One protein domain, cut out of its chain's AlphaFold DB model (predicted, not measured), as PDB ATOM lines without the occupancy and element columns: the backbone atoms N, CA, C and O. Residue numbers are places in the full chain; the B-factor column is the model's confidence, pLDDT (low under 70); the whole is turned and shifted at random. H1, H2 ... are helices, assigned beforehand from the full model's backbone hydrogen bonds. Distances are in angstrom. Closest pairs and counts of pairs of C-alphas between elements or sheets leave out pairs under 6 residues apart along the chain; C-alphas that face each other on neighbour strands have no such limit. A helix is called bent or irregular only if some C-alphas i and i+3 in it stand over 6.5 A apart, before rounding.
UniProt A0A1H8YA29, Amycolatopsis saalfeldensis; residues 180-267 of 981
ATOM      1  N   ALA A 180     116.470 173.016 128.468       81.06
ATOM      2  CA  ALA A 180     117.411 173.828 127.699       81.06
ATOM      3  C   ALA A 180     118.629 173.015 127.228       81.06
ATOM      4  O   ALA A 180     119.231 173.321 126.200       81.06
ATOM      5  N   ALA A 181     118.958 171.936 127.938       86.50
ATOM      6  CA  ALA A 181     120.101 171.094 127.627       86.50
ATOM      7  C   ALA A 181     119.861 170.111 126.470       86.50
ATOM      8  O   ALA A 181     120.806 169.440 126.062       86.50
ATOM      9  N   TYR A 182     118.631 170.000 125.945       85.94
ATOM     10  CA  TYR A 182     118.320 169.122 124.808       85.94
ATOM     11  C   TYR A 182     118.749 169.685 123.450       85.94
ATOM     12  O   TYR A 182     118.892 168.912 122.510       85.94
ATOM     13  N   GLU A 183     118.958 170.997 123.347       80.94
ATOM     14  CA  GLU A 183     119.341 171.663 122.093       80.94
ATOM     15  C   GLU A 183     120.738 172.318 122.197       80.94
ATOM     16  O   GLU A 183     121.091 173.123 121.355       80.94
ATOM     17  N   ASN A 184     121.560 171.994 123.206       81.75
ATOM     18  CA  ASN A 184     122.869 172.627 123.486       81.75
ATOM     19  C   ASN A 184     122.815 174.103 123.958       81.75
ATOM     20  O   ASN A 184     123.779 174.858 123.782       81.75
ATOM     21  N   ILE A 185     121.713 174.570 124.564       76.56
ATOM     22  CA  ILE A 185     121.580 175.982 125.002       76.56
ATOM     23  C   ILE A 185     122.597 176.346 126.076       76.56
ATOM     24  O   ILE A 185     123.045 177.486 126.155       76.56
ATOM     25  N   GLU A 186     123.014 175.392 126.893       77.81
ATOM     26  CA  GLU A 186     124.072 175.588 127.874       77.81
ATOM     27  C   GLU A 186     125.408 175.992 127.248       77.81
ATOM     28  O   GLU A 186     126.105 176.828 127.823       77.81
ATOM     29  N   THR A 187     125.748 175.450 126.077       74.94
ATOM     30  CA  THR A 187     126.976 175.808 125.355       74.94
ATOM     31  C   THR A 187     126.884 177.244 124.888       74.94
ATOM     32  O   THR A 187     127.750 178.049 125.218       74.94
ATOM     33  N   LEU A 188     125.757 177.613 124.275       72.06
ATOM     34  CA  LEU A 188     125.473 178.999 123.913       72.06
ATOM     35  C   LEU A 188     125.606 179.939 125.119       72.06
ATOM     36  O   LEU A 188     126.281 180.963 125.035       72.06
ATOM     37  N   MET A 189     124.988 179.595 126.250       74.81
ATOM     38  CA  MET A 189     125.039 180.419 127.458       74.81
ATOM     39  C   MET A 189     126.470 180.591 127.956       74.81
ATOM     40  O   MET A 189     126.889 181.705 128.265       74.81
ATOM     41  N   ARG A 190     127.245 179.512 128.016       76.06
ATOM     42  CA  ARG A 190     128.617 179.561 128.523       76.06
ATOM     43  C   ARG A 190     129.567 180.262 127.575       76.06
ATOM     44  O   ARG A 190     130.364 181.067 128.044       76.06
ATOM     45  N   ASP A 191     129.449 180.042 126.279       73.88
ATOM     46  CA  ASP A 191     130.319 180.676 125.296       73.88
ATOM     47  C   ASP A 191     130.066 182.176 125.203       73.88
ATOM     48  O   ASP A 191     130.999 182.983 125.232       73.88
ATOM     49  N   VAL A 192     128.791 182.571 125.189       69.81
ATOM     50  CA  VAL A 192     128.397 183.979 125.108       69.81
ATOM     51  C   VAL A 192     128.711 184.725 126.404       69.81
ATOM     52  O   VAL A 192     129.274 185.821 126.362       69.81
ATOM     53  N   ILE A 193     128.344 184.159 127.557       73.94
ATOM     54  CA  ILE A 193     128.368 184.875 128.841       73.94
ATOM     55  C   ILE A 193     129.696 184.662 129.568       73.94
ATOM     56  O   ILE A 193     130.241 185.603 130.137       73.94
ATOM     57  N   LEU A 194     130.240 183.447 129.559       76.69
ATOM     58  CA  LEU A 194     131.438 183.094 130.330       76.69
ATOM     59  C   LEU A 194     132.705 182.980 129.467       76.69
ATOM     60  O   LEU A 194     133.807 182.969 130.018       76.69
ATOM     61  N   GLY A 195     132.564 182.919 128.141       72.50
ATOM     62  CA  GLY A 195     133.655 182.643 127.209       72.50
ATOM     63  C   GLY A 195     134.461 183.845 126.716       72.50
ATOM     64  O   GLY A 195     135.510 183.676 126.090       72.50
ATOM     65  N   SER A 196     134.023 185.074 126.999       72.44
ATOM     66  CA  SER A 196     134.715 186.301 126.574       72.44
ATOM     67  C   SER A 196     134.798 187.350 127.687       72.44
ATOM     68  O   SER A 196     133.936 187.397 128.561       72.44
ATOM     69  N   ASP A 197     135.803 188.241 127.642       73.69
ATOM     70  CA  ASP A 197     135.936 189.346 128.616       73.69
ATOM     71  C   ASP A 197     134.699 190.261 128.597       73.69
ATOM     72  O   ASP A 197     134.208 190.684 129.642       73.69
ATOM     73  N   ALA A 198     134.147 190.526 127.409       73.44
ATOM     74  CA  ALA A 198     132.941 191.334 127.252       73.44
ATOM     75  C   ALA A 198     131.703 190.649 127.855       73.44
ATOM     76  O   ALA A 198     130.980 191.278 128.631       73.44
ATOM     77  N   GLY A 199     131.487 189.366 127.545       74.00
ATOM     78  CA  GLY A 199     130.392 188.571 128.107       74.00
ATOM     79  C   GLY A 199     130.489 188.449 129.626       74.00
ATOM     80  O   GLY A 199     129.499 188.630 130.336       74.00
ATOM     81  N   LEU A 200     131.703 188.262 130.145       76.06
ATOM     82  CA  LEU A 200     131.926 188.113 131.575       76.06
ATOM     83  C   LEU A 200     131.700 189.428 132.331       76.06
ATOM     84  O   LEU A 200     131.086 189.428 133.398       76.06
ATOM     85  N   ARG A 201     132.140 190.569 131.781       77.94
ATOM     86  CA  ARG A 201     131.818 191.900 132.334       77.94
ATOM     87  C   ARG A 201     130.322 192.163 132.332       77.94
ATOM     88  O   ARG A 201     129.811 192.725 133.296       77.94
ATOM     89  N   PHE A 202     129.638 191.754 131.268       75.25
ATOM     90  CA  PHE A 202     128.187 191.818 131.200       75.25
ATOM     91  C   PHE A 202     127.554 190.980 132.321       75.25
ATOM     92  O   PHE A 202     126.742 191.504 133.078       75.25
ATOM     93  N   ALA A 203     127.995 189.737 132.520       76.69
ATOM     94  CA  ALA A 203     127.493 188.879 133.594       76.69
ATOM     95  C   ALA A 203     127.678 189.498 134.985       76.69
ATOM     96  O   ALA A 203     126.744 189.559 135.784       76.69
ATOM     97  N   LEU A 204     128.876 190.020 135.259       78.75
ATOM     98  CA  LEU A 204     129.212 190.650 136.537       78.75
ATOM     99  C   LEU A 204     128.426 191.941 136.796       78.75
ATOM    100  O   LEU A 204     128.221 192.298 137.954       78.75
ATOM    101  N   ALA A 205     127.982 192.634 135.745       81.25
ATOM    102  CA  ALA A 205     127.178 193.844 135.872       81.25
ATOM    103  C   ALA A 205     125.710 193.561 136.240       81.25
ATOM    104  O   ALA A 205     125.064 194.436 136.815       81.25
ATOM    105  N   PHE A 206     125.187 192.369 135.924       72.56
ATOM    106  CA  PHE A 206     123.758 192.057 136.054       72.56
ATOM    107  C   PHE A 206     123.438 190.874 136.989       72.56
ATOM    108  O   PHE A 206     122.304 190.755 137.443       72.56
ATOM    109  N   GLY A 207     124.415 190.051 137.379       79.75
ATOM    110  CA  GLY A 207     124.174 188.835 138.165       79.75
ATOM    111  C   GLY A 207     123.419 187.761 137.366       79.75
ATOM    112  O   GLY A 207     122.684 188.060 136.427       79.75
ATOM    113  N   ASP A 208     123.593 186.489 137.732       83.69
ATOM    114  CA  ASP A 208     123.138 185.365 136.897       83.69
ATOM    115  C   ASP A 208     121.628 185.387 136.607       83.69
ATOM    116  O   ASP A 208     121.214 185.088 135.489       83.69
ATOM    117  N   GLN A 209     120.805 185.786 137.587       84.00
ATOM    118  CA  GLN A 209     119.351 185.825 137.418       84.00
ATOM    119  C   GLN A 209     118.919 186.875 136.389       84.00
ATOM    120  O   GLN A 209     118.129 186.564 135.506       84.00
ATOM    121  N   ALA A 210     119.459 188.096 136.447       82.19
ATOM    122  CA  ALA A 210     119.064 189.129 135.490       82.19
ATOM    123  C   ALA A 210     119.614 188.838 134.084       82.19
ATOM    124  O   ALA A 210     118.983 189.195 133.089       82.19
ATOM    125  N   VAL A 211     120.760 188.152 133.985       80.31
ATOM    126  CA  VAL A 211     121.258 187.630 132.706       80.31
ATOM    127  C   VAL A 211     120.323 186.560 132.150       80.31
ATOM    128  O   VAL A 211     119.940 186.651 130.985       80.31
ATOM    129  N   ALA A 212     119.926 185.578 132.964       82.56
ATOM    130  CA  ALA A 212     118.985 184.537 132.563       82.56
ATOM    131  C   ALA A 212     117.647 185.142 132.106       82.56
ATOM    132  O   ALA A 212     117.149 184.777 131.043       82.56
ATOM    133  N   ASP A 213     117.115 186.123 132.838       83.62
ATOM    134  CA  ASP A 213     115.885 186.834 132.474       83.62
ATOM    135  C   ASP A 213     116.041 187.601 131.149       83.62
ATOM    136  O   ASP A 213     115.141 187.580 130.307       83.62
ATOM    137  N   GLY A 214     117.199 188.233 130.930       77.94
ATOM    138  CA  GLY A 214     117.525 188.942 129.693       77.94
ATOM    139  C   GLY A 214     117.640 188.019 128.477       77.94
ATOM    140  O   GLY A 214     117.075 188.319 127.423       77.94
ATOM    141  N   VAL A 215     118.318 186.876 128.618       77.81
ATOM    142  CA  VAL A 215     118.399 185.862 127.554       77.81
ATOM    143  C   VAL A 215     117.029 185.243 127.305       77.81
ATOM    144  O   VAL A 215     116.612 185.141 126.158       77.81
ATOM    145  N   ALA A 216     116.275 184.904 128.349       79.75
ATOM    146  CA  ALA A 216     114.924 184.381 128.203       79.75
ATOM    147  C   ALA A 216     114.000 185.380 127.482       79.75
ATOM    148  O   ALA A 216     113.212 184.989 126.623       79.75
ATOM    149  N   ALA A 217     114.113 186.679 127.783       77.62
ATOM    150  CA  ALA A 217     113.392 187.730 127.069       77.62
ATOM    151  C   ALA A 217     113.800 187.809 125.590       77.62
ATOM    152  O   ALA A 217     112.938 188.012 124.739       77.62
ATOM    153  N   LEU A 218     115.079 187.610 125.266       73.75
ATOM    154  CA  LEU A 218     115.557 187.545 123.885       73.75
ATOM    155  C   LEU A 218     115.034 186.310 123.144       73.75
ATOM    156  O   LEU A 218     114.543 186.455 122.028       73.75
ATOM    157  N   LEU A 219     115.117 185.123 123.753       75.94
ATOM    158  CA  LEU A 219     114.619 183.874 123.166       75.94
ATOM    159  C   LEU A 219     113.109 183.957 122.887       75.94
ATOM    160  O   LEU A 219     112.646 183.434 121.876       75.94
ATOM    161  N   ARG A 220     112.365 184.690 123.730       76.88
ATOM    162  CA  ARG A 220     110.943 185.029 123.538       76.88
ATOM    163  C   ARG A 220     110.683 186.215 122.597       76.88
ATOM    164  O   ARG A 220     109.530 186.564 122.367       76.88
ATOM    165  N   GLY A 221     111.719 186.873 122.074       71.75
ATOM    166  CA  GLY A 221     111.587 188.014 121.161       71.75
ATOM    167  C   GLY A 221     111.096 189.323 121.802       71.75
ATOM    168  O   GLY A 221     110.630 190.208 121.093       71.75
ATOM    169  N   VAL A 222     111.200 189.475 123.125       65.88
ATOM    170  CA  VAL A 222     110.640 190.597 123.915       65.88
ATOM    171  C   VAL A 222     111.697 191.677 124.244       65.88
ATOM    172  O   VAL A 222     111.437 192.625 124.981       65.88
ATOM    173  N   ALA A 223     112.923 191.559 123.724       63.06
ATOM    174  CA  ALA A 223     114.047 192.400 124.140       63.06
ATOM    175  C   ALA A 223     114.094 193.795 123.479       63.06
ATOM    176  O   ALA A 223     113.787 193.976 122.301       63.06
ATOM    177  N   SER A 224     114.580 194.783 124.242       58.81
ATOM    178  CA  SER A 224     114.929 196.121 123.739       58.81
ATOM    179  C   SER A 224     116.054 196.080 122.675       58.81
ATOM    180  O   SER A 224     116.902 195.181 122.728       58.81
ATOM    181  N   PRO A 225     116.133 197.062 121.747       54.53
ATOM    182  CA  PRO A 225     117.094 197.057 120.636       54.53
ATOM    183  C   PRO A 225     118.574 196.817 121.009       54.53
ATOM    184  O   PRO A 225     119.223 196.063 120.287       54.53
ATOM    185  N   PRO A 226     119.124 197.364 122.117       57.91
ATOM    186  CA  PRO A 226     120.536 197.171 122.475       57.91
ATOM    187  C   PRO A 226     120.896 195.724 122.847       57.91
ATOM    188  O   PRO A 226     121.975 195.244 122.505       57.91
ATOM    189  N   VAL A 227     119.992 195.014 123.531       54.78
ATOM    190  CA  VAL A 227     120.195 193.609 123.933       54.78
ATOM    191  C   VAL A 227     120.019 192.692 122.722       54.78
ATOM    192  O   VAL A 227     120.812 191.776 122.507       54.78
ATOM    193  N   ALA A 228     119.031 192.997 121.877       57.53
ATOM    194  CA  ALA A 228     118.771 192.272 120.639       57.53
ATOM    195  C   ALA A 228     119.919 192.391 119.618       57.53
ATOM    196  O   ALA A 228     120.248 191.406 118.961       57.53
ATOM    197  N   SER A 229     120.570 193.556 119.505       56.53
ATOM    198  CA  SER A 229     121.682 193.763 118.563       56.53
ATOM    199  C   SER A 229     122.974 193.046 118.954       56.53
ATOM    200  O   SER A 229     123.768 192.718 118.078       56.53
ATOM    201  N   VAL A 230     123.191 192.810 120.252       53.91
ATOM    202  CA  VAL A 230     124.380 192.105 120.755       53.91
ATOM    203  C   VAL A 230     124.159 190.598 120.718       53.91
ATOM    204  O   VAL A 230     124.998 189.870 120.199       53.91
ATOM    205  N   LEU A 231     123.018 190.122 121.224       56.38
ATOM    206  CA  LEU A 231     122.775 188.691 121.400       56.38
ATOM    207  C   LEU A 231     122.096 188.021 120.191       56.38
ATOM    208  O   LEU A 231     122.272 186.826 119.991       56.38
ATOM    209  N   GLY A 232     121.361 188.755 119.350       54.78
ATOM    210  CA  GLY A 232     120.658 188.198 118.184       54.78
ATOM    211  C   GLY A 232     121.567 187.502 117.154       54.78
ATOM    212  O   GLY A 232     121.243 186.393 116.727       54.78
ATOM    213  N   PRO A 233     122.716 188.093 116.767       54.19
ATOM    214  CA  PRO A 233     123.721 187.422 115.936       54.19
ATOM    215  C   PRO A 233     124.426 186.251 116.643       54.19
ATOM    216  O   PRO A 233     124.817 185.300 115.975       54.19
ATOM    217  N   LEU A 234     124.555 186.292 117.975       50.81
ATOM    218  CA  LEU A 234     125.177 185.225 118.775       50.81
ATOM    219  C   LEU A 234     124.279 183.982 118.874       50.81
ATOM    220  O   LEU A 234     124.760 182.875 118.665       50.81
ATOM    221  N   VAL A 235     122.969 184.162 119.094       51.97
ATOM    222  CA  VAL A 235     121.976 183.067 119.114       51.97
ATOM    223  C   VAL A 235     121.872 182.373 117.751       51.97
ATOM    224  O   VAL A 235     121.697 181.164 117.696       51.97
ATOM    225  N   LYS A 236     121.997 183.123 116.646       48.66
ATOM    226  CA  LYS A 236     121.921 182.573 115.280       48.66
ATOM    227  C   LYS A 236     123.244 182.020 114.739       48.66
ATOM    228  O   LYS A 236     123.216 181.328 113.729       48.66
ATOM    229  N   GLY A 237     124.383 182.392 115.329       44.25
ATOM    230  CA  GLY A 237     125.707 182.177 114.736       44.25
ATOM    231  C   GLY A 237     126.639 181.220 115.482       44.25
ATOM    232  O   GLY A 237     127.612 180.783 114.879       44.25
ATOM    233  N   ALA A 238     126.389 180.910 116.762       43.06
ATOM    234  CA  ALA A 238     127.335 180.152 117.594       43.06
ATOM    235  C   ALA A 238     127.070 178.635 117.651       43.06
ATOM    236  O   ALA A 238     127.988 177.873 117.924       43.06
ATOM    237  N   VAL A 239     125.841 178.191 117.387       49.03
ATOM    238  CA  VAL A 239     125.445 176.773 117.369       49.03
ATOM    239  C   VAL A 239     124.286 176.666 116.375       49.03
ATOM    240  O   VAL A 239     123.475 177.591 116.313       49.03
ATOM    241  N   GLY A 240     124.212 175.608 115.568       50.41
ATOM    242  CA  GLY A 240     123.193 175.411 114.523       50.41
ATOM    243  C   GLY A 240     121.767 175.187 115.047       50.41
ATOM    244  O   GLY A 240     121.131 174.205 114.684       50.41
ATOM    245  N   PHE A 241     121.264 176.068 115.915       59.19
ATOM    246  CA  PHE A 241     119.925 175.995 116.489       59.19
ATOM    247  C   PHE A 241     118.851 176.163 115.424       59.19
ATOM    248  O   PHE A 241     118.707 177.235 114.825       59.19
ATOM    249  N   ASP A 242     117.998 175.155 115.296       62.06
ATOM    250  CA  ASP A 242     116.728 175.316 114.615       62.06
ATOM    251  C   ASP A 242     115.715 176.003 115.547       62.06
ATOM    252  O   ASP A 242     114.991 175.367 116.315       62.06
ATOM    253  N   LEU A 243     115.624 177.333 115.455       63.25
ATOM    254  CA  LEU A 243     114.607 178.126 116.166       63.25
ATOM    255  C   LEU A 243     113.169 177.757 115.757       63.25
ATOM    256  O   LEU A 243     112.207 178.178 116.406       63.25
ATOM    257  N   SER A 244     112.994 177.005 114.667       62.44
ATOM    258  CA  SER A 244     111.700 176.496 114.239       62.44
ATOM    259  C   SER A 244     111.314 175.180 114.930       62.44
ATOM    260  O   SER A 244     110.125 174.843 114.896       62.44
ATOM    261  N   SER A 245     112.245 174.514 115.629       65.94
ATOM    262  CA  SER A 245     112.019 173.269 116.374       65.94
ATOM    263  C   SER A 245     110.801 173.386 117.306       65.94
ATOM    264  O   SER A 245     110.678 174.351 118.074       65.94
ATOM    265  N   PRO A 246     109.873 172.410 117.295       68.06
ATOM    266  CA  PRO A 246     108.744 172.387 118.222       68.06
ATOM    267  C   PRO A 246     109.170 172.362 119.696       68.06
ATOM    268  O   PRO A 246     108.462 172.919 120.536       68.06
ATOM    269  N   VAL A 247     110.314 171.742 120.011       71.38
ATOM    270  CA  VAL A 247     110.876 171.711 121.371       71.38
ATOM    271  C   VAL A 247     111.301 173.114 121.780       71.38
ATOM    272  O   VAL A 247     110.895 173.573 122.845       71.38
ATOM    273  N   TYR A 248     112.028 173.823 120.910       74.19
ATOM    274  CA  TYR A 248     112.457 175.198 121.162       74.19
ATOM    275  C   TYR A 248     111.266 176.123 121.447       74.19
ATOM    276  O   TYR A 248     111.261 176.820 122.460       74.19
ATOM    277  N   ARG A 249     110.208 176.077 120.622       76.44
ATOM    278  CA  ARG A 249     108.998 176.896 120.844       76.44
ATOM    279  C   ARG A 249     108.331 176.595 122.189       76.44
ATOM    280  O   ARG A 249     107.999 177.513 122.930       76.44
ATOM    281  N   ARG A 250     108.173 175.314 122.539       77.25
ATOM    282  CA  ARG A 250     107.594 174.925 123.838       77.25
ATOM    283  C   ARG A 250     108.483 175.346 125.003       77.25
ATOM    284  O   ARG A 250     107.979 175.747 126.043       77.25
ATOM    285  N   MET A 251     109.796 175.271 124.826       78.50
ATOM    286  CA  MET A 251     110.763 175.672 125.835       78.50
ATOM    287  C   MET A 251     110.730 177.187 126.065       78.50
ATOM    288  O   MET A 251     110.838 177.628 127.206       78.50
ATOM    289  N   THR A 252     110.541 178.003 125.021       77.12
ATOM    290  CA  THR A 252     110.407 179.461 125.187       77.12
ATOM    291  C   THR A 252     109.168 179.866 125.986       77.12
ATOM    292  O   THR A 252     109.197 180.894 126.672       77.12
ATOM    293  N   ASP A 253     108.136 179.022 125.960       80.00
ATOM    294  CA  ASP A 253     106.901 179.173 126.732       80.00
ATOM    295  C   ASP A 253     106.984 178.546 128.141       80.00
ATOM    296  O   ASP A 253     106.057 178.705 128.936       80.00
ATOM    297  N   ASP A 254     108.083 177.858 128.486       81.69
ATOM    298  CA  ASP A 254     108.249 177.223 129.796       81.69
ATOM    299  C   ASP A 254     108.321 178.297 130.903       81.69
ATOM    300  O   ASP A 254     109.232 179.142 130.894       81.69
ATOM    301  N   PRO A 255     107.406 178.282 131.893       84.62
ATOM    302  CA  PRO A 255     107.451 179.221 133.011       84.62
ATOM    303  C   PRO A 255     108.730 179.083 133.852       84.62
ATOM    304  O   PRO A 255     109.130 180.039 134.517       84.62
ATOM    305  N   ASN A 256     109.399 177.929 133.800       88.69
ATOM    306  CA  ASN A 256     110.661 177.663 134.483       88.69
ATOM    307  C   ASN A 256     111.894 178.008 133.637       88.69
ATOM    308  O   ASN A 256     113.012 177.807 134.113       88.69
ATOM    309  N   LEU A 257     111.743 178.555 132.422       85.81
ATOM    310  CA  LEU A 257     112.876 178.876 131.547       85.81
ATOM    311  C   LEU A 257     114.006 179.654 132.255       85.81
ATOM    312  O   LEU A 257     115.159 179.261 132.087       85.81
ATOM    313  N   PRO A 258     113.749 180.689 133.087       87.88
ATOM    314  CA  PRO A 258     114.825 181.371 133.809       87.88
ATOM    315  C   PRO A 258     115.622 180.448 134.739       87.88
ATOM    316  O   PRO A 258     116.841 180.572 134.821       87.88
ATOM    317  N   ALA A 259     114.962 179.496 135.407       89.06
ATOM    318  CA  ALA A 259     115.627 178.510 136.257       89.06
ATOM    319  C   ALA A 259     116.440 177.507 135.426       89.06
ATOM    320  O   ALA A 259     117.581 177.212 135.781       89.06
ATOM    321  N   ASN A 260     115.897 177.052 134.292       88.06
ATOM    322  CA  ASN A 260     116.599 176.174 133.353       88.06
ATOM    323  C   ASN A 260     117.886 176.841 132.830       88.06
ATOM    324  O   ASN A 260     118.951 176.221 132.816       88.06
ATOM    325  N   LEU A 261     117.812 178.123 132.457       85.94
ATOM    326  CA  LEU A 261     118.967 178.911 132.011       85.94
ATOM    327  C   LEU A 261     119.969 179.176 133.142       85.94
ATOM    328  O   LEU A 261     121.179 179.104 132.923       85.94
ATOM    329  N   LEU A 262     119.487 179.460 134.355       87.44
ATOM    330  CA  LEU A 262     120.345 179.652 135.522       87.44
ATOM    331  C   LEU A 262     121.121 178.376 135.865       87.44
ATOM    332  O   LEU A 262     122.314 178.434 136.162       87.44
ATOM    333  N   GLU A 263     120.464 177.219 135.808       89.06
ATOM    334  CA  GLU A 263     121.119 175.931 136.016       89.06
ATOM    335  C   GLU A 263     122.188 175.666 134.946       89.06
ATOM    336  O   GLU A 263     123.291 175.251 135.289       89.06
ATOM    337  N   ALA A 264     121.931 175.989 133.675       84.44
ATOM    338  CA  ALA A 264     122.933 175.870 132.614       84.44
ATOM    339  C   ALA A 264     124.192 176.735 132.869       84.44
ATOM    340  O   ALA A 264     125.317 176.325 132.561       84.44
ATOM    341  N   LEU A 265     124.023 177.912 133.486       81.62
ATOM    342  CA  LEU A 265     125.131 178.783 133.892       81.62
ATOM    343  C   LEU A 265     125.892 178.236 135.109       81.62
ATOM    344  O   LEU A 265     127.117 178.124 135.072       81.62
ATOM    345  N   GLN A 266     125.177 177.868 136.174       86.31
ATOM    346  CA  GLN A 266     125.765 177.457 137.459       86.31
ATOM    347  C   GLN A 266     126.187 175.977 137.509       86.31
ATOM    348  O   GLN A 266     126.842 175.540 138.459       86.31
ATOM    349  N   GLY A 267     125.828 175.216 136.481       90.38
ATOM    350  CA  GLY A 267     126.036 173.784 136.360       90.38
ATOM    351  C   GLY A 267     124.820 172.962 136.789       90.38
ATOM    352  O   GLY A 267     124.134 173.279 137.765       90.38
TER     353      GLY A 267
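This is residues 180 to 267 of the 981 residues of a protein of Amycolatopsis saalfeldensis (UniProt A0A1H8YA29). H1, H2b and H5 make a crossed core, with H3 across residues 214 to 218 of H2b and H2a and H4 at opposite ends of the long axis. The 88 printed residues include five named helices, H1 to H5, and no named strand: all helix, mostly crossed. The whole is compact, radius of gyration of the C-alphas 11.9 A, spanning 33 by 25 by 22 A.

H2, residues 197 to 219, was assigned as one helix by its hydrogen bonds but is bent, with C-alphas 205 and 208 9.4 A apart; its arms are H2a, residues 197 to 205, and H2b, residues 208 to 219. H1, residues 185 to 194, touches H2a only at the corner, closest C-alphas Ile 193 and Gly 199, 4.3 A. H2b touches H3, residues 225 to 237, about perpendicular at 76 degrees, closest C-alphas Leu 218 and Ala 228, 6.6 A. H4, residues 246 to 252, is close to but not clearly touching H2b, closest C-alphas Leu 219 and Thr 252, 6.4 A. H5, residues 257 to 266, touches H2b at a steep tilt of 51 degrees, opposite ways, closest C-alphas Ala 212 and Pro 258, 5.4 A. H5 also touches H1, closest C-alphas Ala 264 and Glu 186, 4.9 A. Every O i to N i+4 pair is within hydrogen-bond range in H1, H2a, H2b, H4 and H5, but 6 of 9 in H3.

H1 begins at C-alpha 185 (121.580, 175.982, 125.002). H2b is 16.2 A long and H3 18.2 A; H3 is irregular, but only just, with C-alphas 230 and 233 6.8 A apart. H5 ends at C-alpha 266 (125.765, 177.457, 137.459).

The C-alphas farthest apart, of Asp 197 and Pro 246, are 33.7 A apart. The printed part has no cut and no long link. Residue 192 and residues 222 to 246 have pLDDT under 70.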